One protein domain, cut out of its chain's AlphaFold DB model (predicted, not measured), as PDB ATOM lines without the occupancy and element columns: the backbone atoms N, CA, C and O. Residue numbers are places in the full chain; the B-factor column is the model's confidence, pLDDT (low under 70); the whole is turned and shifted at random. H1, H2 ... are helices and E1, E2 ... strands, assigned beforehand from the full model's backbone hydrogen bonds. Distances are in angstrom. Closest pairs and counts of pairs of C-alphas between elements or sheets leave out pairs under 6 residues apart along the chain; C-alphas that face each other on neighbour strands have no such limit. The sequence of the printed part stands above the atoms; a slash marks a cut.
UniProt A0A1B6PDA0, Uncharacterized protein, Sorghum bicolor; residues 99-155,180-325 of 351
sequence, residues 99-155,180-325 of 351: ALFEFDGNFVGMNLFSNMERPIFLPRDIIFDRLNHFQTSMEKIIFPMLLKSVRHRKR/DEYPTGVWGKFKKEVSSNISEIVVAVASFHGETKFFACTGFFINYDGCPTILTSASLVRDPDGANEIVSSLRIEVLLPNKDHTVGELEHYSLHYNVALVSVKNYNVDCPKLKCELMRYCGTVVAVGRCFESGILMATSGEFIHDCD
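AT A GLANCE: This is residues 99 to 155 and 180 to 325 of the 351 residues of an uncharacterized protein of Sorghum bicolor (UniProt A0A1B6PDA0). A closed barrel of six strands, E4 to E9, stands beside a twisted, curled sheet, E3 E2 E1 E10 E11, which meets it chiefly where E10 comes close to E4 and E5. H1 spans from sheet to barrel, H2 leads away from the barrel beside E8, H3 packs on E11, and H4 leads from near H3 into E4. The printed part has 203 residues, with four named helices and eleven named strands in the order E1 E2 E3 H1 H2 H3 H4 E4 to E11; barrel and sheet are antiparallel and the class is mixed. It is compact, with a radius of gyration of the C-alphas of 16.8 A and spans of 53 by 38 by 35 A.

HOW THE PARTS SIT: Start with E1, residues 99 to 101, E2, 107 to 113, and E3, 120 to 123, a meander, each strand the antiparallel neighbour of the one before; N 100 and O 109 at 2.8 A and N 110 and O 122 at 2.9 A are within hydrogen-bond range. E10, residues 300 to 306, and E11, 313 to 321, complete this strongly twisted sheet, with N 302 and O 101 at 2.7 A and N 303 and O 316 at 2.9 A. H1, residues 124 to 136, is on the sheet, its closest C-alphas to E2 being Arg 124 and Gly 109, 4.4 A apart. H2, residues 139 to 153, is close to H1 but not clearly touching, Lys 140 to Phe 134 at 6.0 A between C-alphas. H3, residues 185 to 189, is over E11 at a height over the sheet of 8.0 A. H4, residues 192 to 201, only grazes the sheet with residues 198 to 201. Look next at E4, residues 202 to 209, E5, 212 to 224, E6, 227 to 233, E7, 251 to 255, E8, 261 to 270, and E9, 275 to 280: the barrel's ring runs E4 E5 E6 E9 E8 E7 and back to E4. N 205 and O 217 of the hairpin E4 and E5 are 2.8 A apart, and N 253 and O 206 of E7 and E4 2.8 A. E4 E5 E6 and E7 E8 E9 are meanders; E4 E5 E6 E7 and E6 E7 E8 E9 are Greek keys, a meander of three and a fourth strand, the first pairing with the fourth. H1 is outside the barrel, slantwise to E9 at 56 degrees on the local plane. The closest C-alphas of E4 and E10 are Ala 204 and Arg 306, 5.0 A apart. Every O i to N i+4 pair is within hydrogen-bond range in H1 and H4; H2 has 9 of 11, and H3 0 of 1 but 2 of 2 O i to N i+3 pairs.

IN THESE COORDINATES: Find C-alpha 99 at (230.329, 181.008, 312.719), where E1 begins. E5 measures 30.1 A and bends by 66 degrees at residue 221; E8 measures 25.1 A, E11 24.7 A, E4 23.8 A, H2 20.0 A and H1 18.2 A. E11 ends at C-alpha 321, (228.750, 193.609, 323.028).

THE WHOLE: The C-alphas of Arg 155 and Asp 325 are farthest apart, 55.0 A. Residues 156 to 179 are not printed; C-alphas 155 and 180 are 46.2 A apart across the cut. The links E6 to E7 and E9 to E10 are long. Mean pLDDT of the printed part is 79.4; it is under 70 in residues 113 to 120, 136 to 155, 240 to 244, 291 to 298 and 321 to 325.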
ATOM      1  N   ALA A  99     229.302 180.862 311.699       89.25
ATOM      2  CA  ALA A  99     230.329 181.008 312.719       89.25
ATOM      3  C   ALA A  99     230.768 182.467 312.884       89.25
ATOM      4  O   ALA A  99     230.834 183.232 311.919       89.25
ATOM      5  N   LEU A 100     231.113 182.820 314.118       88.75
ATOM      6  CA  LEU A 100     231.805 184.048 314.468       88.75
ATOM      7  C   LEU A 100     233.261 183.734 314.801       88.75
ATOM      8  O   LEU A 100     233.538 182.813 315.578       88.75
ATOM      9  N   PHE A 101     234.170 184.527 314.239       88.38
ATOM     10  CA  PHE A 101     235.610 184.397 314.437       88.38
ATOM     11  C   PHE A 101     236.255 185.708 314.886       88.38
ATOM     12  O   PHE A 101     235.834 186.784 314.471       88.38
ATOM     13  N   GLU A 102     237.327 185.618 315.662       88.75
ATOM     14  CA  GLU A 102     238.318 186.693 315.779       88.75
ATOM     15  C   GLU A 102     239.243 186.697 314.547       88.75
ATOM     16  O   GLU A 102     239.344 185.707 313.815       88.75
ATOM     17  N   PHE A 103     239.961 187.799 314.304       89.12
ATOM     18  CA  PHE A 103     240.880 187.908 313.157       89.12
ATOM     19  C   PHE A 103     242.083 186.952 313.203       89.12
ATOM     20  O   PHE A 103     242.771 186.774 312.194       89.12
ATOM     21  N   ASP A 104     242.349 186.328 314.348       87.62
ATOM     22  CA  ASP A 104     243.355 185.277 314.489       87.62
ATOM     23  C   ASP A 104     242.829 183.874 314.130       87.62
ATOM     24  O   ASP A 104     243.620 182.935 314.028       87.62
ATOM     25  N   GLY A 105     241.526 183.747 313.861       85.81
ATOM     26  CA  GLY A 105     240.866 182.494 313.506       85.81
ATOM     27  C   GLY A 105     240.219 181.770 314.681       85.81
ATOM     28  O   GLY A 105     239.694 180.670 314.485       85.81
ATOM     29  N   ASN A 106     240.219 182.348 315.885       86.62
ATOM     30  CA  ASN A 106     239.533 181.746 317.022       86.62
ATOM     31  C   ASN A 106     238.023 181.769 316.810       86.62
ATOM     32  O   ASN A 106     237.424 182.819 316.589       86.62
ATOM     33  N   PHE A 107     237.395 180.602 316.933       87.69
ATOM     34  CA  PHE A 107     235.943 180.492 316.962       87.69
ATOM     35  C   PHE A 107     235.386 181.065 318.276       87.69
ATOM     36  O   PHE A 107     235.823 180.667 319.361       87.69
ATOM     37  N   VAL A 108     234.411 181.969 318.160       85.00
ATOM     38  CA  VAL A 108     233.791 182.726 319.262       85.00
ATOM     39  C   VAL A 108     232.379 182.238 319.569       85.00
ATOM     40  O   VAL A 108     231.966 182.201 320.724       85.00
ATOM     41  N   GLY A 109     231.625 181.843 318.549       84.50
ATOM     42  CA  GLY A 109     230.231 181.459 318.721       84.50
ATOM     43  C   GLY A 109     229.500 181.294 317.400       84.50
ATOM     44  O   GLY A 109     230.074 181.472 316.329       84.50
ATOM     45  N   MET A 110     228.221 180.946 317.471       87.44
ATOM     46  CA  MET A 110     227.387 180.681 316.300       87.44
ATOM     47  C   MET A 110     226.170 181.598 316.285       87.44
ATOM     48  O   MET A 110     225.477 181.733 317.290       87.44
ATOM     49  N   ASN A 111     225.864 182.191 315.138       80.81
ATOM     50  CA  ASN A 111     224.698 183.048 314.983       80.81
ATOM     51  C   ASN A 111     223.392 182.241 315.117       80.81
ATOM     52  O   ASN A 111     223.167 181.274 314.379       80.81
ATOM     53  N   LEU A 112     222.518 182.643 316.043       70.69
ATOM     54  CA  LEU A 112     221.258 181.948 316.313       70.69
ATOM     55  C   LEU A 112     220.111 182.469 315.458       70.69
ATOM     56  O   LEU A 112     219.297 181.668 314.998       70.69
ATOM     57  N   PHE A 113     220.042 183.790 315.276       63.56
ATOM     58  CA  PHE A 113     218.950 184.471 314.586       63.56
ATOM     59  C   PHE A 113     219.468 185.725 313.882       63.56
ATOM     60  O   PHE A 113     220.159 186.547 314.476       63.56
ATOM     61  N   SER A 114     219.092 185.895 312.618       53.84
ATOM     62  CA  SER A 114     219.576 186.973 311.752       53.84
ATOM     63  C   SER A 114     218.574 188.118 311.534       53.84
ATOM     64  O   SER A 114     218.992 189.182 311.082       53.84
ATOM     65  N   ASN A 115     217.294 187.945 311.897       52.91
ATOM     66  CA  ASN A 115     216.201 188.915 311.664       52.91
ATOM     67  C   ASN A 115     216.077 190.011 312.749       52.91
ATOM     68  O   ASN A 115     215.014 190.617 312.917       52.91
ATOM     69  N   MET A 116     217.139 190.256 313.514       50.12
ATOM     70  CA  MET A 116     217.131 191.206 314.627       50.12
ATOM     71  C   MET A 116     218.006 192.417 314.308       50.12
ATOM     72  O   MET A 116     219.036 192.290 313.655       50.12
ATOM     73  N   GLU A 117     217.609 193.588 314.814       51.81
ATOM     74  CA  GLU A 117     218.413 194.822 314.753       51.81
ATOM     75  C   GLU A 117     219.785 194.632 315.423       51.81
ATOM     76  O   GLU A 117     220.773 195.249 315.029       51.81
ATOM     77  N   ARG A 118     219.852 193.705 316.390       57.84
ATOM     78  CA  ARG A 118     221.078 193.162 316.979       57.84
ATOM     79  C   ARG A 118     221.058 191.633 316.871       57.84
ATOM     80  O   ARG A 118     220.244 191.009 317.555       57.84
ATOM     81  N   PRO A 119     221.894 191.016 316.018       64.62
ATOM     82  CA  PRO A 119     221.990 189.563 315.928       64.62
ATOM     83  C   PRO A 119     222.384 188.941 317.268       64.62
ATOM     84  O   PRO A 119     223.313 189.402 317.934       64.62
ATOM     85  N   ILE A 120     221.667 187.883 317.643       68.25
ATOM     86  CA  ILE A 120     221.940 187.100 318.851       68.25
ATOM     87  C   ILE A 120     222.778 185.900 318.438       68.25
ATOM     88  O   ILE A 120     222.409 185.166 317.516       68.25
ATOM     89  N   PHE A 121     223.867 185.653 319.151       74.25
ATOM     90  CA  PHE A 121     224.679 184.463 318.946       74.25
ATOM     91  C   PHE A 121     224.751 183.615 320.207       74.25
ATOM     92  O   PHE A 121     224.478 184.068 321.316       74.25
ATOM     93  N   LEU A 122     225.103 182.353 319.995       78.38
ATOM     94  CA  LEU A 122     225.396 181.387 321.030       78.38
ATOM     95  C   LEU A 122     226.913 181.359 321.244       78.38
ATOM     96  O   LEU A 122     227.634 180.974 320.316       78.38
ATOM     97  N   PRO A 123     227.397 181.771 322.422       80.38
ATOM     98  CA  PRO A 123     228.802 181.677 322.797       80.38
ATOM     99  C   PRO A 123     229.381 180.261 322.659       80.38
ATOM    100  O   PRO A 123     228.683 179.251 322.815       80.38
ATOM    101  N   ARG A 124     230.675 180.178 322.334       84.12
ATOM    102  CA  ARG A 124     231.394 178.915 322.104       84.12
ATOM    103  C   ARG A 124     231.409 177.998 323.324       84.12
ATOM    104  O   ARG A 124     231.360 176.786 323.141       84.12
ATOM    105  N   ASP A 125     231.538 178.539 324.525       77.38
ATOM    106  CA  ASP A 125     231.506 177.798 325.788       77.38
ATOM    107  C   ASP A 125     230.156 177.092 325.979       77.38
ATOM    108  O   ASP A 125     230.126 175.881 326.193       77.38
ATOM    109  N   ILE A 126     229.042 177.791 325.734       78.19
ATOM    110  CA  ILE A 126     227.709 177.178 325.764       78.19
ATOM    111  C   ILE A 126     227.585 176.099 324.683       78.19
ATOM    112  O   ILE A 126     227.060 175.016 324.946       78.19
ATOM    113  N   ILE A 127     228.072 176.357 323.462       81.94
ATOM    114  CA  ILE A 127     228.103 175.343 322.396       81.94
ATOM    115  C   ILE A 127     228.880 174.112 322.867       81.94
ATOM    116  O   ILE A 127     228.371 172.998 322.772       81.94
ATOM    117  N   PHE A 128     230.086 174.305 323.396       83.00
ATOM    118  CA  PHE A 128     230.963 173.237 323.860       83.00
ATOM    119  C   PHE A 128     230.293 172.378 324.940       83.00
ATOM    120  O   PHE A 128     230.261 171.152 324.810       83.00
ATOM    121  N   ASP A 129     229.671 172.999 325.941       78.19
ATOM    122  CA  ASP A 129     228.949 172.289 326.997       78.19
ATOM    123  C   ASP A 129     227.796 171.447 326.447       78.19
ATOM    124  O   ASP A 129     227.583 170.305 326.871       78.19
ATOM    125  N   ARG A 130     227.065 171.963 325.451       79.38
ATOM    126  CA  ARG A 130     225.976 171.211 324.808       79.38
ATOM    127  C   ARG A 130     226.485 170.059 323.960       79.38
ATOM    128  O   ARG A 130     225.895 168.982 323.997       79.38
ATOM    129  N   LEU A 131     227.592 170.241 323.250       82.25
ATOM    130  CA  LEU A 131     228.215 169.164 322.486       82.25
ATOM    131  C   LEU A 131     228.719 168.038 323.397       82.25
ATOM    132  O   LEU A 131     228.498 166.864 323.086       82.25
ATOM    133  N   ASN A 132     229.307 168.376 324.549       79.06
ATOM    134  CA  ASN A 132     229.689 167.390 325.562       79.06
ATOM    135  C   ASN A 132     228.475 166.664 326.135       79.06
ATOM    136  O   ASN A 132     228.527 165.450 326.343       79.06
ATOM    137  N   HIS A 133     227.371 167.381 326.364       76.19
ATOM    138  CA  HIS A 133     226.128 166.759 326.801       76.19
ATOM    139  C   HIS A 133     225.650 165.717 325.786       76.19
ATOM    140  O   HIS A 133     225.416 164.579 326.174       76.19
ATOM    141  N   PHE A 134     225.609 166.047 324.491       75.25
ATOM    142  CA  PHE A 134     225.244 165.081 323.446       75.25
ATOM    143  C   PHE A 134     226.176 163.865 323.407       75.25
ATOM    144  O   PHE A 134     225.724 162.750 323.162       75.25
ATOM    145  N   GLN A 135     227.471 164.062 323.667       71.12
ATOM    146  CA  GLN A 135     228.453 162.977 323.628       71.12
ATOM    147  C   GLN A 135     228.323 162.022 324.825       71.12
ATOM    148  O   GLN A 135     228.583 160.824 324.687       71.12
ATOM    149  N   THR A 136     227.946 162.547 325.992       67.38
ATOM    150  CA  THR A 136     227.963 161.822 327.274       67.38
ATOM    151  C   THR A 136     226.582 161.367 327.749       67.38
ATOM    152  O   THR A 136     226.497 160.493 328.613       67.38
ATOM    153  N   SER A 137     225.497 161.918 327.201       61.44
ATOM    154  CA  SER A 137     224.130 161.601 327.613       61.44
ATOM    155  C   SER A 137     223.555 160.381 326.878       61.44
ATOM    156  O   SER A 137     223.987 159.986 325.792       61.44
ATOM    157  N   MET A 138     222.494 159.799 327.451       53.78
ATOM    158  CA  MET A 138     221.685 158.757 326.800       53.78
ATOM    159  C   MET A 138     221.058 159.227 325.475       53.78
ATOM    160  O   MET A 138     220.583 158.389 324.706       53.78
ATOM    161  N   GLU A 139     221.077 160.530 325.170       56.06
ATOM    162  CA  GLU A 139     220.631 161.062 323.881       56.06
ATOM    163  C   GLU A 139     221.460 160.483 322.729       56.06
ATOM    164  O   GLU A 139     220.881 160.175 321.692       56.06
ATOM    165  N   LYS A 140     222.755 160.180 322.931       55.81
ATOM    166  CA  LYS A 140     223.590 159.465 321.943       55.81
ATOM    167  C   LYS A 140     222.993 158.124 321.508       55.81
ATOM    168  O   LYS A 140     223.113 157.726 320.351       55.81
ATOM    169  N   ILE A 141     222.333 157.421 322.427       55.47
ATOM    170  CA  ILE A 141     221.753 156.091 322.187       55.47
ATOM    171  C   ILE A 141     220.301 156.204 321.714       55.47
ATOM    172  O   ILE A 141     219.886 155.513 320.781       55.47
ATOM    173  N   ILE A 142     219.519 157.074 322.353       57.91
ATOM    174  CA  ILE A 142     218.085 157.226 322.094       57.91
ATOM    175  C   ILE A 142     217.849 157.909 320.745       57.91
ATOM    176  O   ILE A 142     216.934 157.526 320.015       57.91
ATOM    177  N   PHE A 143     218.678 158.884 320.373       61.50
ATOM    178  CA  PHE A 143     218.460 159.698 319.185       61.50
ATOM    179  C   PHE A 143     218.461 158.887 317.875       61.50
ATOM    180  O   PHE A 143     217.468 158.957 317.139       61.50
ATOM    181  N   PRO A 144     219.457 158.017 317.598       57.44
ATOM    182  CA  PRO A 144     219.404 157.146 316.426       57.44
ATOM    183  C   PRO A 144     218.196 156.197 316.436       57.44
ATOM    184  O   PRO A 144     217.658 155.870 315.374       57.44
ATOM    185  N   MET A 145     217.741 155.744 317.615       55.59
ATOM    186  CA  MET A 145     216.548 154.893 317.740       55.59
ATOM    187  C   MET A 145     215.254 155.661 317.445       55.59
ATOM    188  O   MET A 145     214.374 155.125 316.762       55.59
ATOM    189  N   LEU A 146     215.141 156.913 317.899       57.28
ATOM    190  CA  LEU A 146     214.013 157.794 317.595       57.28
ATOM    191  C   LEU A 146     213.946 158.099 316.099       57.28
ATOM    192  O   LEU A 146     212.892 157.898 315.498       57.28
ATOM    193  N   LEU A 147     215.063 158.471 315.464       55.97
ATOM    194  CA  LEU A 147     215.101 158.706 314.015       55.97
ATOM    195  C   LEU A 147     214.655 157.473 313.219       55.97
ATOM    196  O   LEU A 147     213.833 157.584 312.305       55.97
ATOM    197  N   LYS A 148     215.144 156.281 313.583       58.34
ATOM    198  CA  LYS A 148     214.713 155.019 312.958       58.34
ATOM    199  C   LYS A 148     213.218 154.765 313.164       58.34
ATOM    200  O   LYS A 148     212.530 154.408 312.211       58.34
ATOM    201  N   SER A 149     212.706 154.995 314.372       47.25
ATOM    202  CA  SER A 149     211.295 154.777 314.716       47.25
ATOM    203  C   SER A 149     210.359 155.737 313.977       47.25
ATOM    204  O   SER A 149     209.321 155.314 313.472       47.25
ATOM    205  N   VAL A 150     210.743 157.009 313.847       51.72
ATOM    206  CA  VAL A 150     209.984 158.021 313.100       51.72
ATOM    207  C   VAL A 150     209.957 157.693 311.604       51.72
ATOM    208  O   VAL A 150     208.888 157.718 310.991       51.72
ATOM    209  N   ARG A 151     211.097 157.283 311.021       51.62
ATOM    210  CA  ARG A 151     211.158 156.794 309.630       51.62
ATOM    211  C   ARG A 151     210.260 155.569 309.416       51.62
ATOM    212  O   ARG A 151     209.646 155.439 308.360       51.62
ATOM    213  N   HIS A 152     210.157 154.680 310.407       41.69
ATOM    214  CA  HIS A 152     209.342 153.471 310.293       41.69
ATOM    215  C   HIS A 152     207.838 153.743 310.431       41.69
ATOM    216  O   HIS A 152     207.048 153.188 309.668       41.69
ATOM    217  N   ARG A 153     207.439 154.647 311.338       39.53
ATOM    218  CA  ARG A 153     206.033 155.011 311.580       39.53
ATOM    219  C   ARG A 153     205.378 155.644 310.336       39.53
ATOM    220  O   ARG A 153     204.243 155.306 310.014       39.53
ATOM    221  N   LYS A 154     206.126 156.436 309.552       46.75
ATOM    222  CA  LYS A 154     205.658 157.031 308.278       46.75
ATOM    223  C   LYS A 154     205.420 156.031 307.140       46.75
ATOM    224  O   LYS A 154     204.641 156.325 306.242       46.75
ATOM    225  N   ARG A 155     206.025 154.837 307.172       45.41
ATOM    226  CA  ARG A 155     205.715 153.777 306.191       45.41
ATOM    227  C   ARG A 155     204.323 153.161 306.400       45.41
ATOM    228  O   ARG A 155     203.832 152.495 305.498       45.41
ATOM    229  N   ASP A 180     231.105 191.444 302.895       87.06
ATOM    230  CA  ASP A 180     232.102 191.388 301.832       87.06
ATOM    231  C   ASP A 180     232.304 189.950 301.331       87.06
ATOM    232  O   ASP A 180     232.443 189.002 302.114       87.06
ATOM    233  N   GLU A 181     232.374 189.794 300.011       90.50
ATOM    234  CA  GLU A 181     232.667 188.518 299.359       90.50
ATOM    235  C   GLU A 181     234.161 188.175 299.457       90.50
ATOM    236  O   GLU A 181     235.042 189.020 299.240       90.50
ATOM    237  N   TYR A 182     234.459 186.908 299.749       90.56
ATOM    238  CA  TYR A 182     235.831 186.404 299.784       90.56
ATOM    239  C   TYR A 182     236.509 186.528 298.404       90.56
ATOM    240  O   TYR A 182     235.904 186.125 297.407       90.56
ATOM    241  N   PRO A 183     237.772 186.997 298.303       93.25
ATOM    242  CA  PRO A 183     238.711 187.326 299.386       93.25
ATOM    243  C   PRO A 183     238.852 188.835 299.677       93.25
ATOM    244  O   PRO A 183     239.885 189.266 300.189       93.25
ATOM    245  N   THR A 184     237.876 189.668 299.310       91.19
ATOM    246  CA  THR A 184     237.998 191.140 299.378       91.19
ATOM    247  C   THR A 184     237.366 191.737 300.644       91.19
ATOM    248  O   THR A 184     236.731 191.033 301.416       91.19
ATOM    249  N   GLY A 185     237.566 193.031 300.917       91.00
ATOM    250  CA  GLY A 185     236.966 193.693 302.088       91.00
ATOM    251  C   GLY A 185     237.508 193.180 303.430       91.00
ATOM    252  O   GLY A 185     238.726 193.116 303.621       91.00
ATOM    253  N   VAL A 186     236.626 192.821 304.370       90.75
ATOM    254  CA  VAL A 186     236.969 192.336 305.723       90.75
ATOM    255  C   VAL A 186     237.947 191.160 305.706       90.75
ATOM    256  O   VAL A 186     238.789 191.043 306.596       90.75
ATOM    257  N   TRP A 187     237.903 190.335 304.659       92.50
ATOM    258  CA  TRP A 187     238.794 189.195 304.470       92.50
ATOM    259  C   TRP A 187     240.274 189.591 304.394       92.50
ATOM    260  O   TRP A 187     241.130 188.830 304.841       92.50
ATOM    261  N   GLY A 188     240.578 190.800 303.911       92.38
ATOM    262  CA  GLY A 188     241.943 191.330 303.835       92.38
ATOM    263  C   GLY A 188     242.566 191.679 305.192       92.38
ATOM    264  O   GLY A 188     243.769 191.918 305.259       92.38
ATOM    265  N   LYS A 189     241.771 191.711 306.271       93.00
ATOM    266  CA  LYS A 189     242.263 191.940 307.641       93.00
ATOM    267  C   LYS A 189     242.788 190.664 308.303       93.00
ATOM    268  O   LYS A 189     243.575 190.746 309.242       93.00
ATOM    269  N   PHE A 190     242.366 189.493 307.828       90.31
ATOM    270  CA  PHE A 190     242.894 188.218 308.298       90.31
ATOM    271  C   PHE A 190     244.296 187.972 307.747       90.31
ATOM    272  O   PHE A 190     244.634 188.372 306.630       90.31
ATOM    273  N   LYS A 191     245.091 187.192 308.486       94.25
ATOM    274  CA  LYS A 191     246.242 186.515 307.879       94.25
ATOM    275  C   LYS A 191     245.751 185.573 306.779       94.25
ATOM    276  O   LYS A 191     244.698 184.949 306.920       94.25
ATOM    277  N   LYS A 192     246.530 185.442 305.704       94.00
ATOM    278  CA  LYS A 192     246.152 184.633 304.536       94.00
ATOM    279  C   LYS A 192     245.875 183.175 304.910       94.00
ATOM    280  O   LYS A 192     244.941 182.582 304.385       94.00
ATOM    281  N   GLU A 193     246.658 182.614 305.827       93.12
ATOM    282  CA  GLU A 193     246.469 181.239 306.295       93.12
ATOM    283  C   GLU A 193     245.140 181.082 307.046       93.12
ATOM    284  O   GLU A 193     244.426 180.103 306.847       93.12
ATOM    285  N   VAL A 194     244.775 182.078 307.859       91.44
ATOM    286  CA  VAL A 194     243.535 182.071 308.644       91.44
ATOM    287  C   VAL A 194     242.314 182.174 307.734       91.44
ATOM    288  O   VAL A 194     241.396 181.367 307.853       91.44
ATOM    289  N   SER A 195     242.301 183.124 306.795       93.38
ATOM    290  CA  SER A 195     241.163 183.277 305.882       93.38
ATOM    291  C   SER A 195     241.020 182.096 304.921       93.38
ATOM    292  O   SER A 195     239.894 181.707 304.614       93.38
ATOM    293  N   SER A 196     242.132 181.483 304.493       92.81
ATOM    294  CA  SER A 196     242.117 180.232 303.724       92.81
ATOM    295  C   SER A 196     241.487 179.095 304.528       92.81
ATOM    296  O   SER A 196     240.566 178.451 304.035       92.81
ATOM    297  N   ASN A 197     241.902 178.901 305.783       91.94
ATOM    298  CA  ASN A 197     241.343 177.866 306.652       91.94
ATOM    299  C   ASN A 197     239.831 178.056 306.879       91.94
ATOM    300  O   ASN A 197     239.043 177.141 306.662       91.94
ATOM    301  N   ILE A 198     239.399 179.279 307.215       91.81
ATOM    302  CA  ILE A 198     237.971 179.605 307.373       91.81
ATOM    303  C   ILE A 198     237.190 179.265 306.091       91.81
ATOM    304  O   ILE A 198     236.092 178.708 306.157       91.81
ATOM    305  N   SER A 199     237.758 179.549 304.915       93.44
ATOM    306  CA  SER A 199     237.097 179.259 303.640       93.44
ATOM    307  C   SER A 199     236.899 177.765 303.362       93.44
ATOM    308  O   SER A 199     235.943 177.405 302.673       93.44
ATOM    309  N   GLU A 200     237.747 176.901 303.923       92.62
ATOM    310  CA  GLU A 200     237.687 175.443 303.759       92.62
ATOM    311  C   GLU A 200     236.741 174.760 304.758       92.62
ATOM    312  O   GLU A 200     236.238 173.670 304.479       92.62
ATOM    313  N   ILE A 201     236.454 175.393 305.900       92.75
ATOM    314  CA  ILE A 201     235.577 174.811 306.930       92.75
ATOM    315  C   ILE A 201     234.130 175.309 306.858       92.75
ATOM    316  O   ILE A 201     233.238 174.612 307.335       92.75
ATOM    317  N   VAL A 202     233.866 176.489 306.285       93.25
ATOM    318  CA  VAL A 202     232.505 177.051 306.200       93.25
ATOM    319  C   VAL A 202     231.772 176.519 304.968       93.25
ATOM    320  O   VAL A 202     232.251 176.643 303.836       93.25
ATOM    321  N   VAL A 203     230.568 175.993 305.184       94.38
ATOM    322  CA  VAL A 203     229.697 175.347 304.191       94.38
ATOM    323  C   VAL A 203     228.306 175.970 304.176       94.38
ATOM    324  O   VAL A 203     227.900 176.644 305.123       94.38
ATOM    325  N   ALA A 204     227.556 175.726 303.103       93.00
ATOM    326  CA  ALA A 204     226.133 176.042 303.073       93.00
ATOM    327  C   ALA A 204     225.323 174.755 303.240       93.00
ATOM    328  O   ALA A 204     225.688 173.707 302.708       93.00
ATOM    329  N   VAL A 205     224.230 174.829 303.989       93.25
ATOM    330  CA  VAL A 205     223.382 173.683 304.320       93.25
ATOM    331  C   VAL A 205     221.941 174.046 304.012       93.25
ATOM    332  O   VAL A 205     221.482 175.126 304.379       93.25
ATOM    333  N   ALA A 206     221.212 173.147 303.367       90.88
ATOM    334  CA  ALA A 206     219.793 173.332 303.119       90.88
ATOM    335  C   ALA A 206     219.012 172.046 303.363       90.88
ATOM    336  O   ALA A 206     219.524 170.937 303.227       90.88
ATOM    337  N   SER A 207     217.756 172.205 303.759       88.62
ATOM    338  CA  SER A 207     216.805 171.118 303.905       88.62
ATOM    339  C   SER A 207     215.741 171.211 302.826       88.62
ATOM    340  O   SER A 207     215.342 172.299 302.411       88.62
ATOM    341  N   PHE A 208     215.280 170.053 302.371       84.38
ATOM    342  CA  PHE A 208     214.349 169.924 301.260       84.38
ATOM    343  C   PHE A 208     213.212 168.982 301.614       84.38
ATOM    344  O   PHE A 208     213.429 167.914 302.194       84.38
ATOM    345  N   HIS A 209     212.005 169.355 301.207       83.00
ATOM    346  CA  HIS A 209     210.863 168.463 301.152       83.00
ATOM    347  C   HIS A 209     210.604 168.083 299.691       83.00
ATOM    348  O   HIS A 209     210.075 168.877 298.917       83.00
ATOM    349  N   GLY A 210     211.024 166.878 299.297       84.12
ATOM    350  CA  GLY A 210     211.080 166.515 297.879       84.12
ATOM    351  C   GLY A 210     212.065 167.420 297.137       84.12
ATOM    352  O   GLY A 210     213.230 167.503 297.528       84.12
ATOM    353  N   GLU A 211     211.575 168.116 296.112       82.75
ATOM    354  CA  GLU A 211     212.346 169.080 295.312       82.75
ATOM    355  C   GLU A 211     212.249 170.518 295.850       82.75
ATOM    356  O   GLU A 211     212.977 171.409 295.418       82.75
ATOM    357  N   THR A 212     211.355 170.771 296.808       80.44
ATOM    358  CA  THR A 212     211.133 172.112 297.347       80.44
ATOM    359  C   THR A 212     212.082 172.377 298.507       80.44
ATOM    360  O   THR A 212     212.094 171.648 299.503       80.44
ATOM    361  N   LYS A 213     212.868 173.452 298.399       82.44
ATOM    362  CA  LYS A 213     213.726 173.936 299.484       82.44
ATOM    363  C   LYS A 213     212.863 174.391 300.658       82.44
ATOM    364  O   LYS A 213     212.007 175.255 300.505       82.44
ATOM    365  N   PHE A 214     213.111 173.805 301.819       82.06
ATOM    366  CA  PHE A 214     212.411 174.093 303.064       82.06
ATOM    367  C   PHE A 214     213.136 175.177 303.867       82.06
ATOM    368  O   PHE A 214     212.532 176.156 304.300       82.06
ATOM    369  N   PHE A 215     214.452 175.035 304.029       84.25
ATOM    370  CA  PHE A 215     215.283 175.998 304.747       84.25
ATOM    371  C   PHE A 215     216.710 175.988 304.201       84.25
ATOM    372  O   PHE A 215     217.173 174.959 303.719       84.25
ATOM    373  N   ALA A 216     217.418 177.112 304.298       85.19
ATOM    374  CA  ALA A 216     218.838 177.204 303.975       85.19
ATOM    375  C   ALA A 216     219.554 178.081 304.998       85.19
ATOM    376  O   ALA A 216     219.009 179.085 305.460       85.19
ATOM    377  N   CYS A 217     220.767 177.681 305.358       86.81
ATOM    378  CA  CYS A 217     221.585 178.343 306.359       86.81
ATOM    379  C   CYS A 217     223.071 178.025 306.178       86.81
ATOM    380  O   CYS A 217     223.467 177.222 305.333       86.81
ATOM    381  N   THR A 218     223.905 178.652 307.001       90.06
ATOM    382  CA  THR A 218     225.331 178.339 307.063       90.06
ATOM    383  C   THR A 218     225.573 177.187 308.038       90.06
ATOM    384  O   THR A 218     224.892 177.041 309.055       90.06
ATOM    385  N   GLY A 219     226.574 176.367 307.740       92.25
ATOM    386  CA  GLY A 219     227.212 175.493 308.717       92.25
ATOM    387  C   GLY A 219     228.729 175.610 308.629       92.25
ATOM    388  O   GLY A 219     229.272 176.210 307.703       92.25
ATOM    389  N   PHE A 220     229.433 175.026 309.585       93.19
ATOM    390  CA  PHE A 220     230.887 174.933 309.520       93.19
ATOM    391  C   PHE A 220     231.384 173.663 310.197       93.19
ATOM    392  O   PHE A 220     230.769 173.156 311.135       93.19
ATOM    393  N   PHE A 221     232.494 173.133 309.697       92.81
ATOM    394  CA  PHE A 221     233.082 171.916 310.229       92.81
ATOM    395  C   PHE A 221     233.751 172.154 311.586       92.81
ATOM    396  O   PHE A 221     234.535 173.086 311.770       92.81
ATOM    397  N   ILE A 222     233.461 171.259 312.525       90.38
ATOM    398  CA  ILE A 222     234.104 171.126 313.829       90.38
ATOM    399  C   ILE A 222     234.600 169.693 314.005       90.38
ATOM    400  O   ILE A 222     234.060 168.750 313.421       90.38
ATOM    401  N   ASN A 223     235.622 169.511 314.840       87.56
ATOM    402  CA  ASN A 223     236.009 168.174 315.267       87.56
ATOM    403  C   ASN A 223     235.058 167.722 316.381       87.56
ATOM    404  O   ASN A 223     235.176 168.187 317.517       87.56
ATOM    405  N   TYR A 224     234.122 166.835 316.051       84.25
ATOM    406  CA  TYR A 224     233.181 166.252 317.000       84.25
ATOM    407  C   TYR A 224     233.409 164.741 317.080       84.25
ATOM    408  O   TYR A 224     233.331 164.041 316.074       84.25
ATOM    409  N   ASP A 225     233.749 164.241 318.272       78.31
ATOM    410  CA  ASP A 225     234.062 162.822 318.523       78.31
ATOM    411  C   ASP A 225     235.142 162.245 317.572       78.31
ATOM    412  O   ASP A 225     235.079 161.099 317.134       78.31
ATOM    413  N   GLY A 226     236.138 163.064 317.203       80.06
ATOM    414  CA  GLY A 226     237.216 162.670 316.291       80.06
ATOM    415  C   GLY A 226     236.850 162.706 314.804       80.06
ATOM    416  O   GLY A 226     237.707 162.388 313.979       80.06
ATOM    417  N   CYS A 227     235.627 163.115 314.454       83.31
ATOM    418  CA  CYS A 227     235.129 163.172 313.082       83.31
ATOM    419  C   CYS A 227     234.779 164.614 312.660       83.31
ATOM    420  O   CYS A 227     234.184 165.355 313.451       83.31
ATOM    421  N   PRO A 228     235.083 165.020 311.413       89.75
ATOM    422  CA  PRO A 228     234.564 166.258 310.839       89.75
ATOM    423  C   PRO A 228     233.034 166.240 310.818       89.75
ATOM    424  O   PRO A 228     232.416 165.442 310.115       89.75
ATOM    425  N   THR A 229     232.419 167.117 311.604       92.38
ATOM    426  CA  THR A 229     230.960 167.239 311.714       92.38
ATOM    427  C   THR A 229     230.574 168.693 311.542       92.38
ATOM    428  O   THR A 229     231.261 169.582 312.036       92.38
ATOM    429  N   ILE A 230     229.483 168.957 310.838       94.25
ATOM    430  CA  ILE A 230     228.998 170.312 310.600       94.25
ATOM    431  C   ILE A 230     228.169 170.748 311.803       94.25
ATOM    432  O   ILE A 230     227.145 170.134 312.104       94.25
ATOM    433  N   LEU A 231     228.587 171.830 312.456       92.88
ATOM    434  CA  LEU A 231     227.743 172.574 313.381       92.88
ATOM    435  C   LEU A 231     226.904 173.576 312.585       92.88
ATOM    436  O   LEU A 231     227.430 174.329 311.765       92.88
ATOM    437  N   THR A 232     225.595 173.570 312.805       93.31
ATOM    438  CA  THR A 232     224.656 174.475 312.131       93.31
ATOM    439  C   THR A 232     223.430 174.740 313.007       93.31
ATOM    440  O   THR A 232     223.355 174.320 314.164       93.31
ATOM    441  N   SER A 233     222.447 175.457 312.471       88.94
ATOM    442  CA  SER A 233     221.223 175.780 313.183       88.94
ATOM    443  C   SER A 233     220.178 174.665 313.117       88.94
ATOM    444  O   SER A 233     219.895 174.120 312.053       88.94
ATOM    445  N   ALA A 234     219.500 174.396 314.236       88.00
ATOM    446  CA  ALA A 234     218.394 173.432 314.280       88.00
ATOM    447  C   ALA A 234     217.145 173.880 313.507       88.00
ATOM    448  O   ALA A 234     216.262 173.066 313.245       88.00
ATOM    449  N   SER A 235     217.065 175.155 313.113       85.25
ATOM    450  CA  SER A 235     215.984 175.635 312.242       85.25
ATOM    451  C   SER A 235     216.011 174.993 310.860       85.25
ATOM    452  O   SER A 235     214.977 174.938 310.209       85.25
ATOM    453  N   LEU A 236     217.147 174.400 310.474       86.94
ATOM    454  CA  LEU A 236     217.266 173.543 309.299       86.94
ATOM    455  C   LEU A 236     216.189 172.452 309.245       86.94
ATOM    456  O   LEU A 236     215.735 172.099 308.163       86.94
ATOM    457  N   VAL A 237     215.781 171.907 310.392       86.94
ATOM    458  CA  VAL A 237     214.844 170.773 310.465       86.94
ATOM    459  C   VAL A 237     213.607 171.053 311.311       86.94
ATOM    460  O   VAL A 237     212.778 170.163 311.490       86.94
ATOM    461  N   ARG A 238     213.491 172.263 311.860       83.88
ATOM    462  CA  ARG A 238     212.414 172.645 312.772       83.88
ATOM    463  C   ARG A 238     211.091 172.771 312.024       83.88
ATOM    464  O   ARG A 238     211.043 173.360 310.950       83.88
ATOM    465  N   ASP A 239     210.029 172.270 312.637       78.69
ATOM    466  CA  ASP A 239     208.665 172.549 312.203       78.69
ATOM    467  C   ASP A 239     208.303 174.024 312.494       78.69
ATOM    468  O   ASP A 239     208.427 174.451 313.647       78.69
ATOM    469  N   PRO A 240     207.919 174.826 311.483       68.12
ATOM    470  CA  PRO A 240     207.544 176.227 311.671       68.12
ATOM    471  C   PRO A 240     206.258 176.395 312.490       68.12
ATOM    472  O   PRO A 240     206.137 177.387 313.207       68.12
ATOM    473  N   ASP A 241     205.341 175.429 312.415       62.72
ATOM    474  CA  ASP A 241     204.012 175.479 313.031       62.72
ATOM    475  C   ASP A 241     203.957 174.650 314.331       62.72
ATOM    476  O   ASP A 241     203.115 174.866 315.205       62.72
ATOM    477  N   GLY A 242     204.875 173.692 314.480       57.59
ATOM    478  CA  GLY A 242     204.980 172.809 315.637       57.59
ATOM    479  C   GLY A 242     205.697 173.446 316.830       57.59
ATOM    480  O   GLY A 242     206.814 173.961 316.725       57.59
ATOM    481  N   ALA A 243     205.110 173.324 318.026       57.41
ATOM    482  CA  ALA A 243     205.762 173.699 319.277       57.41
ATOM    483  C   ALA A 243     206.956 172.767 319.576       57.41
ATOM    484  O   ALA A 243     206.857 171.831 320.363       57.41
ATOM    485  N   ASN A 244     208.116 173.080 318.986       65.44
ATOM    486  CA  ASN A 244     209.406 172.430 319.236       65.44
ATOM    487  C   ASN A 244     209.527 170.985 318.702       65.44
ATOM    488  O   ASN A 244     210.114 170.131 319.368       65.44
ATOM    489  N   GLU A 245     209.047 170.740 317.481       74.81
ATOM    490  CA  GLU A 245     209.204 169.467 316.758       74.81
ATOM    491  C   GLU A 245     210.076 169.611 315.495       74.81
ATOM    492  O   GLU A 245     210.417 170.724 315.082       74.81
ATOM    493  N   ILE A 246     210.485 168.477 314.907       79.94
ATOM    494  CA  ILE A 246     211.216 168.435 313.631       79.94
ATOM    495  C   ILE A 246     210.378 167.813 312.514       79.94
ATOM    496  O   ILE A 246     209.633 166.854 312.727       79.94
ATOM    497  N   VAL A 247     210.594 168.275 311.284       78.50
ATOM    498  CA  VAL A 247     209.966 167.691 310.096       78.50
ATOM    499  C   VAL A 247     210.775 166.480 309.629       78.50
ATOM    500  O   VAL A 247     211.836 166.575 309.016       78.50
ATOM    501  N   SER A 248     210.253 165.290 309.904       71.25
ATOM    502  CA  SER A 248     210.978 164.022 309.722       71.25
ATOM    503  C   SER A 248     211.235 163.568 308.279       71.25
ATOM    504  O   SER A 248     211.954 162.593 308.069       71.25
ATOM    505  N   SER A 249     210.628 164.221 307.287       79.06
ATOM    506  CA  SER A 249     210.766 163.895 305.856       79.06
ATOM    507  C   SER A 249     211.759 164.789 305.117       79.06
ATOM    508  O   SER A 249     211.822 164.721 303.892       79.06
ATOM    509  N   LEU A 250     212.498 165.637 305.832       85.56
ATOM    510  CA  LEU A 250     213.454 166.529 305.199       85.56
ATOM    511  C   LEU A 250     214.730 165.790 304.796       85.56
ATOM    512  O   LEU A 250     215.316 165.041 305.581       85.56
ATOM    513  N   ARG A 251     215.166 166.035 303.561       91.56
ATOM    514  CA  ARG A 251     216.495 165.670 303.070       91.56
ATOM    515  C   ARG A 251     217.431 166.847 303.309       91.56
ATOM    516  O   ARG A 251     217.090 167.962 302.936       91.56
ATOM    517  N   ILE A 252     218.585 166.603 303.922       93.12
ATOM    518  CA  ILE A 252     219.608 167.633 304.121       93.12
ATOM    519  C   ILE A 252     220.627 167.528 302.989       93.12
ATOM    520  O   ILE A 252     221.180 166.456 302.737       93.12
ATOM    521  N   GLU A 253     220.879 168.646 302.327       94.50
ATOM    522  CA  GLU A 253     221.982 168.822 301.395       94.50
ATOM    523  C   GLU A 253     223.016 169.786 301.964       94.50
ATOM    524  O   GLU A 253     222.690 170.760 302.644       94.50
ATOM    525  N   VAL A 254     224.274 169.523 301.636       94.75
ATOM    526  CA  VAL A 254     225.415 170.357 301.987       94.75
ATOM    527  C   VAL A 254     226.134 170.741 300.703       94.75
ATOM    528  O   VAL A 254     226.535 169.869 299.933       94.75
ATOM    529  N   LEU A 255     226.316 172.042 300.501       93.12
ATOM    530  CA  LEU A 255     227.196 172.599 299.484       93.12
ATOM    531  C   LEU A 255     228.573 172.843 300.105       93.12
ATOM    532  O   LEU A 255     228.758 173.718 300.961       93.12
ATOM    533  N   LEU A 256     229.533 172.037 299.665       93.00
ATOM    534  CA  LEU A 256     230.914 172.052 300.129       93.00
ATOM    535  C   LEU A 256     231.705 173.232 299.525       93.00
ATOM    536  O   LEU A 256     231.303 173.812 298.510       93.00
ATOM    537  N   PRO A 257     232.865 173.604 300.102       91.25
ATOM    538  CA  PRO A 257     233.690 174.711 299.606       91.25
ATOM    539  C   PRO A 257     234.192 174.502 298.176       91.25
ATOM    540  O   PRO A 257     234.327 175.466 297.423       91.25
ATOM    541  N   ASN A 258     234.420 173.243 297.794       89.62
ATOM    542  CA  ASN A 258     234.807 172.833 296.445       89.62
ATOM    543  C   ASN A 258     233.644 172.868 295.431       89.62
ATOM    544  O   ASN A 258     233.848 172.495 294.282       89.62
ATOM    545  N   LYS A 259     232.461 173.352 295.845       88.44
ATOM    546  CA  LYS A 259     231.213 173.455 295.072       88.44
ATOM    547  C   LYS A 259     230.486 172.133 294.813       88.44
ATOM    548  O   LYS A 259     229.475 172.139 294.114       88.44
ATOM    549  N   ASP A 260     230.934 171.035 295.412       91.88
ATOM    550  CA  ASP A 260     230.209 169.771 295.331       91.88
ATOM    551  C   ASP A 260     228.994 169.771 296.266       91.88
ATOM    552  O   ASP A 260     229.053 170.248 297.404       91.88
ATOM    553  N   HIS A 261     227.899 169.178 295.793       92.50
ATOM    554  CA  HIS A 261     226.726 168.878 296.609       92.50
ATOM    555  C   HIS A 261     226.834 167.470 297.188       92.50
ATOM    556  O   HIS A 261     227.145 166.507 296.485       92.50
ATOM    557  N   THR A 262     226.519 167.333 298.470       94.25
ATOM    558  CA  THR A 262     226.492 166.044 299.165       94.25
ATOM    559  C   THR A 262     225.311 165.957 300.121       94.25
ATOM    560  O   THR A 262     224.746 166.965 300.544       94.25
ATOM    561  N   VAL A 263     224.909 164.733 300.455       93.50
ATOM    562  CA  VAL A 263     223.824 164.483 301.406       93.50
ATOM    563  C   VAL A 263     224.380 164.545 302.825       93.50
ATOM    564  O   VAL A 263     225.339 163.843 303.151       93.50
ATOM    565  N   GLY A 264     223.748 165.363 303.665       92.06
ATOM    566  CA  GLY A 264     224.022 165.418 305.096       92.06
ATOM    567  C   GLY A 264     223.124 164.462 305.883       92.06
ATOM    568  O   GLY A 264     221.942 164.301 305.565       92.06
ATOM    569  N   GLU A 265     223.658 163.847 306.935       90.31
ATOM    570  CA  GLU A 265     222.875 163.077 307.904       90.31
ATOM    571  C   GLU A 265     222.794 163.840 309.233       90.31
ATOM    572  O   GLU A 265     223.801 164.280 309.775       90.31
ATOM    573  N   LEU A 266     221.578 164.035 309.753       89.31
ATOM    574  CA  LEU A 266     221.370 164.683 311.048       89.31
ATOM    575  C   LEU A 266     221.795 163.734 312.175       89.31
ATOM    576  O   LEU A 266     221.136 162.718 312.398       89.31
ATOM    577  N   GLU A 267     222.858 164.093 312.890       86.44
ATOM    578  CA  GLU A 267     223.429 163.297 313.984       86.44
ATOM    579  C   GLU A 267     222.821 163.659 315.337       86.44
ATOM    580  O   GLU A 267     222.489 162.775 316.115       86.44
ATOM    581  N   HIS A 268     222.654 164.956 315.613       86.19
ATOM    582  CA  HIS A 268     222.073 165.474 316.853       86.19
ATOM    583  C   HIS A 268     221.433 166.839 316.621       86.19
ATOM    584  O   HIS A 268     221.791 167.560 315.691       86.19
ATOM    585  N   TYR A 269     220.510 167.231 317.496       85.12
ATOM    586  CA  TYR A 269     220.028 168.605 317.550       85.12
ATOM    587  C   TYR A 269     219.523 168.975 318.943       85.12
ATOM    588  O   TYR A 269     219.042 168.135 319.698       85.12
ATOM    589  N   SER A 270     219.537 170.273 319.238       81.38
ATOM    590  CA  SER A 270     218.720 170.879 320.279       81.38
ATOM    591  C   SER A 270     217.902 172.009 319.680       81.38
ATOM    592  O   SER A 270     218.416 173.071 319.328       81.38
ATOM    593  N   LEU A 271     216.588 171.803 319.628       78.25
ATOM    594  CA  LEU A 271     215.647 172.854 319.262       78.25
ATOM    595  C   LEU A 271     215.553 173.939 320.347       78.25
ATOM    596  O   LEU A 271     215.112 175.051 320.062       78.25
ATOM    597  N   HIS A 272     215.986 173.663 321.576       73.88
ATOM    598  CA  HIS A 272     216.041 174.683 322.616       73.88
ATOM    599  C   HIS A 272     217.154 175.702 322.337       73.88
ATOM    600  O   HIS A 272     216.872 176.894 322.282       73.88
ATOM    601  N   TYR A 273     218.370 175.215 322.072       73.38
ATOM    602  CA  TYR A 273     219.545 176.044 321.769       73.38
ATOM    603  C   TYR A 273     219.677 176.408 320.286       73.38
ATOM    604  O   TYR A 273     220.581 177.139 319.906       73.38
ATOM    605  N   ASN A 274     218.773 175.903 319.444       79.94
ATOM    606  CA  ASN A 274     218.787 176.076 317.995       79.94
ATOM    607  C   ASN A 274     220.101 175.607 317.333       79.94
ATOM    608  O   ASN A 274     220.557 176.210 316.366       79.94
ATOM    609  N   VAL A 275     220.661 174.497 317.823       86.19
ATOM    610  CA  VAL A 275     221.906 173.868 317.346       86.19
ATOM    611  C   VAL A 275     221.607 172.509 316.714       86.19
ATOM    612  O   VAL A 275     220.834 171.736 317.276       86.19
ATOM    613  N   ALA A 276     222.238 172.192 315.589       90.19
ATOM    614  CA  ALA A 276     222.208 170.879 314.958       90.19
ATOM    615  C   ALA A 276     223.613 170.435 314.531       90.19
ATOM    616  O   ALA A 276     224.455 171.258 314.174       90.19
ATOM    617  N   LEU A 277     223.830 169.121 314.565       92.44
ATOM    618  CA  LEU A 277     225.015 168.444 314.057       92.44
ATOM    619  C   LEU A 277     224.644 167.633 312.824       92.44
ATOM    620  O   LEU A 277     223.729 166.808 312.873       92.44
ATOM    621  N   VAL A 278     225.369 167.863 311.735       92.62
ATOM    622  CA  VAL A 278     225.172 167.172 310.460       92.62
ATOM    623  C   VAL A 278     226.483 166.517 310.041       92.62
ATOM    624  O   VAL A 278     227.508 167.189 309.929       92.62
ATOM    625  N   SER A 279     226.472 165.210 309.802       91.69
ATOM    626  CA  SER A 279     227.620 164.490 309.256       91.69
ATOM    627  C   SER A 279     227.563 164.445 307.731       91.69
ATOM    628  O   SER A 279     226.496 164.458 307.114       91.69
ATOM    629  N   VAL A 280     228.742 164.393 307.114       90.12
ATOM    630  CA  VAL A 280     228.919 164.219 305.672       90.12
ATOM    631  C   VAL A 280     229.911 163.086 305.457       90.12
ATOM    632  O   VAL A 280     230.969 163.039 306.083       90.12
ATOM    633  N   LYS A 281     229.584 162.158 304.559       86.31
ATOM    634  CA  LYS A 281     230.473 161.036 304.233       86.31
ATOM    635  C   LYS A 281     231.556 161.473 303.253       86.31
ATOM    636  O   LYS A 281     231.295 162.253 302.343       86.31
ATOM    637  N   ASN A 282     232.745 160.888 303.396       80.25
ATOM    638  CA  ASN A 282     233.871 161.026 302.464       80.25
ATOM    639  C   ASN A 282     234.397 162.460 302.268       80.25
ATOM    640  O   ASN A 282     235.042 162.732 301.259       80.25
ATOM    641  N   TYR A 283     234.168 163.357 303.228       81.94
ATOM    642  CA  TYR A 283     234.768 164.687 303.240       81.94
ATOM    643  C   TYR A 283     235.622 164.846 304.495       81.94
ATOM    644  O   TYR A 283     235.122 164.711 305.610       81.94
ATOM    645  N   ASN A 284     236.918 165.089 304.310       82.19
ATOM    646  CA  ASN A 284     237.855 165.287 305.406       82.19
ATOM    647  C   ASN A 284     238.441 166.692 305.317       82.19
ATOM    648  O   ASN A 284     238.944 167.085 304.268       82.19
ATOM    649  N   VAL A 285     238.390 167.421 306.425       84.62
ATOM    650  CA  VAL A 285     238.920 168.779 306.545       84.62
ATOM    651  C   VAL A 285     239.550 168.933 307.921       84.62
ATOM    652  O   VAL A 285     239.091 168.315 308.888       84.62
ATOM    653  N   ASP A 286     240.620 169.719 308.012       82.25
ATOM    654  CA  ASP A 286     241.225 170.031 309.303       82.25
ATOM    655  C   ASP A 286     240.290 170.966 310.074       82.25
ATOM    656  O   ASP A 286     240.055 172.109 309.692       82.25
ATOM    657  N   CYS A 287     239.668 170.435 311.124       79.38
ATOM    658  CA  CYS A 287     238.618 171.137 311.847       79.38
ATOM    659  C   CYS A 287     239.169 171.769 313.128       79.38
ATOM    660  O   CYS A 287     239.928 171.112 313.854       79.38
ATOM    661  N   PRO A 288     238.694 172.965 313.514       74.31
ATOM    662  CA  PRO A 288     238.988 173.502 314.831       74.31
ATOM    663  C   PRO A 288     238.491 172.536 315.918       74.31
ATOM    664  O   PRO A 288     237.344 172.072 315.907       74.31
ATOM    665  N   LYS A 289     239.365 172.235 316.885       70.94
ATOM    666  CA  LYS A 289     238.967 171.560 318.123       70.94
ATOM    667  C   LYS A 289     238.384 172.594 319.071       70.94
ATOM    668  O   LYS A 289     239.085 173.503 319.512       70.94
ATOM    669  N   LEU A 290     237.114 172.417 319.414       70.75
ATOM    670  CA  LEU A 290     236.476 173.208 320.454       70.75
ATOM    671  C   LEU A 290     237.115 172.844 321.798       70.75
ATOM    672  O   LEU A 290     237.099 171.686 322.208       70.75
ATOM    673  N   LYS A 291     237.714 173.832 322.461       68.19
ATOM    674  CA  LYS A 291     238.210 173.707 323.838       68.19
ATOM    675  C   LYS A 291     237.329 174.498 324.796       68.19
ATOM    676  O   LYS A 291     236.859 175.574 324.413       68.19
ATOM    677  N   CYS A 292     237.196 173.989 326.018       60.12
ATOM    678  CA  CYS A 292     236.638 174.702 327.162       60.12
ATOM    679  C   CYS A 292     237.641 175.757 327.639       60.12
ATOM    680  O   CYS A 292     238.544 175.453 328.413       60.12
ATOM    681  N   GLU A 293     237.515 176.980 327.152       59.19
ATOM    682  CA  GLU A 293     238.273 178.122 327.655       59.19
ATOM    683  C   GLU A 293     237.244 179.224 327.906       59.19
ATOM    684  O   GLU A 293     236.490 179.568 326.995       59.19
ATOM    685  N   LEU A 294     237.155 179.714 329.149       54.78
ATOM    686  CA  LEU A 294     236.311 180.858 329.490       54.78
ATOM    687  C   LEU A 294     236.928 182.085 328.808       54.78
ATOM    688  O   LEU A 294     237.890 182.672 329.308       54.78
ATOM    689  N   MET A 295     236.439 182.408 327.617       55.06
ATOM    690  CA  MET A 295     236.973 183.498 326.815       55.06
ATOM    691  C   MET A 295     236.237 184.782 327.188       55.06
ATOM    692  O   MET A 295     235.031 184.896 326.998       55.06
ATOM    693  N   ARG A 296     236.972 185.767 327.713       55.91
ATOM    694  CA  ARG A 296     236.462 187.139 327.817       55.91
ATOM    695  C   ARG A 296     236.570 187.760 326.433       55.91
ATOM    696  O   ARG A 296     237.666 188.132 326.017       55.91
ATOM    697  N   TYR A 297     235.456 187.831 325.718       63.28
ATOM    698  CA  TYR A 297     235.427 188.419 324.387       63.28
ATOM    699  C   TYR A 297     235.462 189.941 324.510       63.28
ATOM    700  O   TYR A 297     234.526 190.576 324.980       63.28
ATOM    701  N   CYS A 298     236.568 190.548 324.102       56.16
ATOM    702  CA  CYS A 298     236.680 191.996 324.026       56.16
ATOM    703  C   CYS A 298     237.273 192.347 322.668       56.16
ATOM    704  O   CYS A 298     238.481 192.226 322.466       56.16
ATOM    705  N   GLY A 299     236.411 192.736 321.727       74.94
ATOM    706  CA  GLY A 299     236.843 193.306 320.457       74.94
ATOM    707  C   GLY A 299     236.034 192.883 319.238       74.94
ATOM    708  O   GLY A 299     234.898 192.401 319.321       74.94
ATOM    709  N   THR A 300     236.668 193.090 318.084       86.12
ATOM    710  CA  THR A 300     236.067 192.886 316.774       86.12
ATOM    711  C   THR A 300     235.954 191.404 316.435       86.12
ATOM    712  O   THR A 300     236.945 190.674 316.381       86.12
ATOM    713  N   VAL A 301     234.740 190.990 316.101       87.75
ATOM    714  CA  VAL A 301     234.400 189.661 315.606       87.75
ATOM    715  C   VAL A 301     233.949 189.735 314.156       87.75
ATOM    716  O   VAL A 301     233.496 190.768 313.662       87.75
ATOM    717  N   VAL A 302     234.069 188.618 313.455       89.56
ATOM    718  CA  VAL A 302     233.702 188.469 312.054       89.56
ATOM    719  C   VAL A 302     232.681 187.353 311.936       89.56
ATOM    720  O   VAL A 302     232.996 186.190 312.177       89.56
ATOM    721  N   ALA A 303     231.458 187.707 311.554       88.50
ATOM    722  CA  ALA A 303     230.429 186.742 311.204       88.50
ATOM    723  C   ALA A 303     230.658 186.271 309.767       88.50
ATOM    724  O   ALA A 303     230.789 187.093 308.858       88.50
ATOM    725  N   VAL A 304     230.712 184.955 309.579       89.44
ATOM    726  CA  VAL A 304     231.014 184.315 308.300       89.44
ATOM    727  C   VAL A 304     229.867 183.396 307.905       89.44
ATOM    728  O   VAL A 304     229.368 182.616 308.719       89.44
ATOM    729  N   GLY A 305     229.476 183.455 306.633       88.81
ATOM    730  CA  GLY A 305     228.468 182.564 306.081       88.81
ATOM    731  C   GLY A 305     228.693 182.217 304.624       88.81
ATOM    732  O   GLY A 305     229.415 182.906 303.904       88.81
ATOM    733  N   ARG A 306     228.069 181.123 304.188       87.75
ATOM    734  CA  ARG A 306     228.083 180.691 302.792       87.75
ATOM    735  C   ARG A 306     226.650 180.571 302.295       87.75
ATOM    736  O   ARG A 306     225.821 179.921 302.924       87.75
ATOM    737  N   CYS A 307     226.368 181.208 301.165       86.06
ATOM    738  CA  CYS A 307     225.066 181.116 300.509       86.06
ATOM    739  C   CYS A 307     224.911 179.749 299.832       86.06
ATOM    740  O   CYS A 307     225.863 179.247 299.235       86.06
ATOM    741  N   PHE A 308     223.731 179.138 299.938       85.94
ATOM    742  CA  PHE A 308     223.477 177.814 299.373       85.94
ATOM    743  C   PHE A 308     223.285 177.869 297.852       85.94
ATOM    744  O   PHE A 308     223.712 176.969 297.142       85.94
ATOM    745  N   GLU A 309     222.699 178.948 297.346       84.00
ATOM    746  CA  GLU A 309     222.353 179.139 295.938       84.00
ATOM    747  C   GLU A 309     223.588 179.469 295.098       84.00
ATOM    748  O   GLU A 309     223.834 178.864 294.056       84.00
ATOM    749  N   SER A 310     224.395 180.422 295.565       82.50
ATOM    750  CA  SER A 310     225.596 180.885 294.860       82.50
ATOM    751  C   SER A 310     226.877 180.165 295.307       82.50
ATOM    752  O   SER A 310     227.915 180.181 294.631       82.50
ATOM    753  N   GLY A 311     226.861 179.557 296.496       84.81
ATOM    754  CA  GLY A 311     228.055 179.032 297.153       84.81
ATOM    755  C   GLY A 311     229.073 180.108 297.536       84.81
ATOM    756  O   GLY A 311     230.215 179.745 297.852       84.81
ATOM    757  N   ILE A 312     228.733 181.396 297.413       87.44
ATOM    758  CA  ILE A 312     229.631 182.514 297.713       87.44
ATOM    759  C   ILE A 312     229.849 182.568 299.224       87.44
ATOM    760  O   ILE A 312     228.907 182.449 300.010       87.44
ATOM    761  N   LEU A 313     231.117 182.711 299.609       90.19
ATOM    762  CA  LEU A 313     231.539 182.895 300.990       90.19
ATOM    763  C   LEU A 313     231.577 184.393 301.301       90.19
ATOM    764  O   LEU A 313     232.219 185.164 300.586       90.19
ATOM    765  N   MET A 314     230.901 184.783 302.373       89.31
ATOM    766  CA  MET A 314     230.691 186.170 302.765       89.31
ATOM    767  C   MET A 314     231.063 186.378 304.228       89.31
ATOM    768  O   MET A 314     230.915 185.469 305.049       89.31
ATOM    769  N   ALA A 315     231.534 187.579 304.558       89.31
ATOM    770  CA  ALA A 315     231.831 187.945 305.935       89.31
ATOM    771  C   ALA A 315     231.521 189.407 306.246       89.31
ATOM    772  O   ALA A 315     231.618 190.283 305.392       89.31
ATOM    773  N   THR A 316     231.202 189.680 307.505       87.81
ATOM    774  CA  THR A 316     231.004 191.034 308.032       87.81
ATOM    775  C   THR A 316     231.663 191.148 309.401       87.81
ATOM    776  O   THR A 316     231.545 190.240 310.224       87.81
ATOM    777  N   SER A 317     232.374 192.245 309.658       88.19
ATOM    778  CA  SER A 317     232.936 192.516 310.985       88.19
ATOM    779  C   SER A 317     232.001 193.378 311.822       88.19
ATOM    780  O   SER A 317     231.359 194.287 311.298       88.19
ATOM    781  N   GLY A 318     231.993 193.142 313.123       85.62
ATOM    782  CA  GLY A 318     231.324 193.967 314.118       85.62
ATOM    783  C   GLY A 318     232.017 193.833 315.464       85.62
ATOM    784  O   GLY A 318     232.954 193.059 315.614       85.62
ATOM    785  N   GLU A 319     231.550 194.580 316.446       83.00
ATOM    786  CA  GLU A 319     232.035 194.494 317.818       83.00
ATOM    787  C   GLU A 319     231.163 193.530 318.612       83.00
ATOM    788  O   GLU A 319     229.939 193.493 318.435       83.00
ATOM    789  N   PHE A 320     231.808 192.755 319.477       74.50
ATOM    790  CA  PHE A 320     231.143 191.969 320.503       74.50
ATOM    791  C   PHE A 320     230.653 192.910 321.611       74.50
ATOM    792  O   PHE A 320     231.431 193.683 322.164       74.50
ATOM    793  N   ILE A 321     229.367 192.840 321.947       69.50
ATOM    794  CA  ILE A 321     228.750 193.609 323.028       69.50
ATOM    795  C   ILE A 321     228.368 192.638 324.145       69.50
ATOM    796  O   ILE A 321     227.508 191.769 323.965       69.50
ATOM    797  N   HIS A 322     229.002 192.819 325.302       59.91
ATOM    798  CA  HIS A 322     228.528 192.261 326.561       59.91
ATOM    799  C   HIS A 322     227.419 193.169 327.105       59.91
ATOM    800  O   HIS A 322     227.638 194.366 327.276       59.91
ATOM    801  N   ASP A 323     226.240 192.609 327.379       50.22
ATOM    802  CA  ASP A 323     225.198 193.280 328.168       50.22
ATOM    803  C   ASP A 323     225.639 193.249 329.642       50.22
ATOM    804  O   ASP A 323     225.175 192.457 330.456       50.22
ATOM    805  N   CYS A 324     226.638 194.061 329.970       44.12
ATOM    806  CA  CYS A 324     226.997 194.377 331.341       44.12
ATOM    807  C   CYS A 324     226.879 195.890 331.494       44.12
ATOM    808  O   CYS A 324     227.801 196.632 331.159       44.12
ATOM    809  N   ASP A 325     225.727 196.353 331.980       38.75
ATOM    810  CA  ASP A 325     225.648 197.690 332.556       38.75
ATOM    811  C   ASP A 325     226.681 197.749 333.694       38.75
ATOM    812  O   ASP A 325     226.621 196.962 334.644       38.75
TER     813      ASP A 325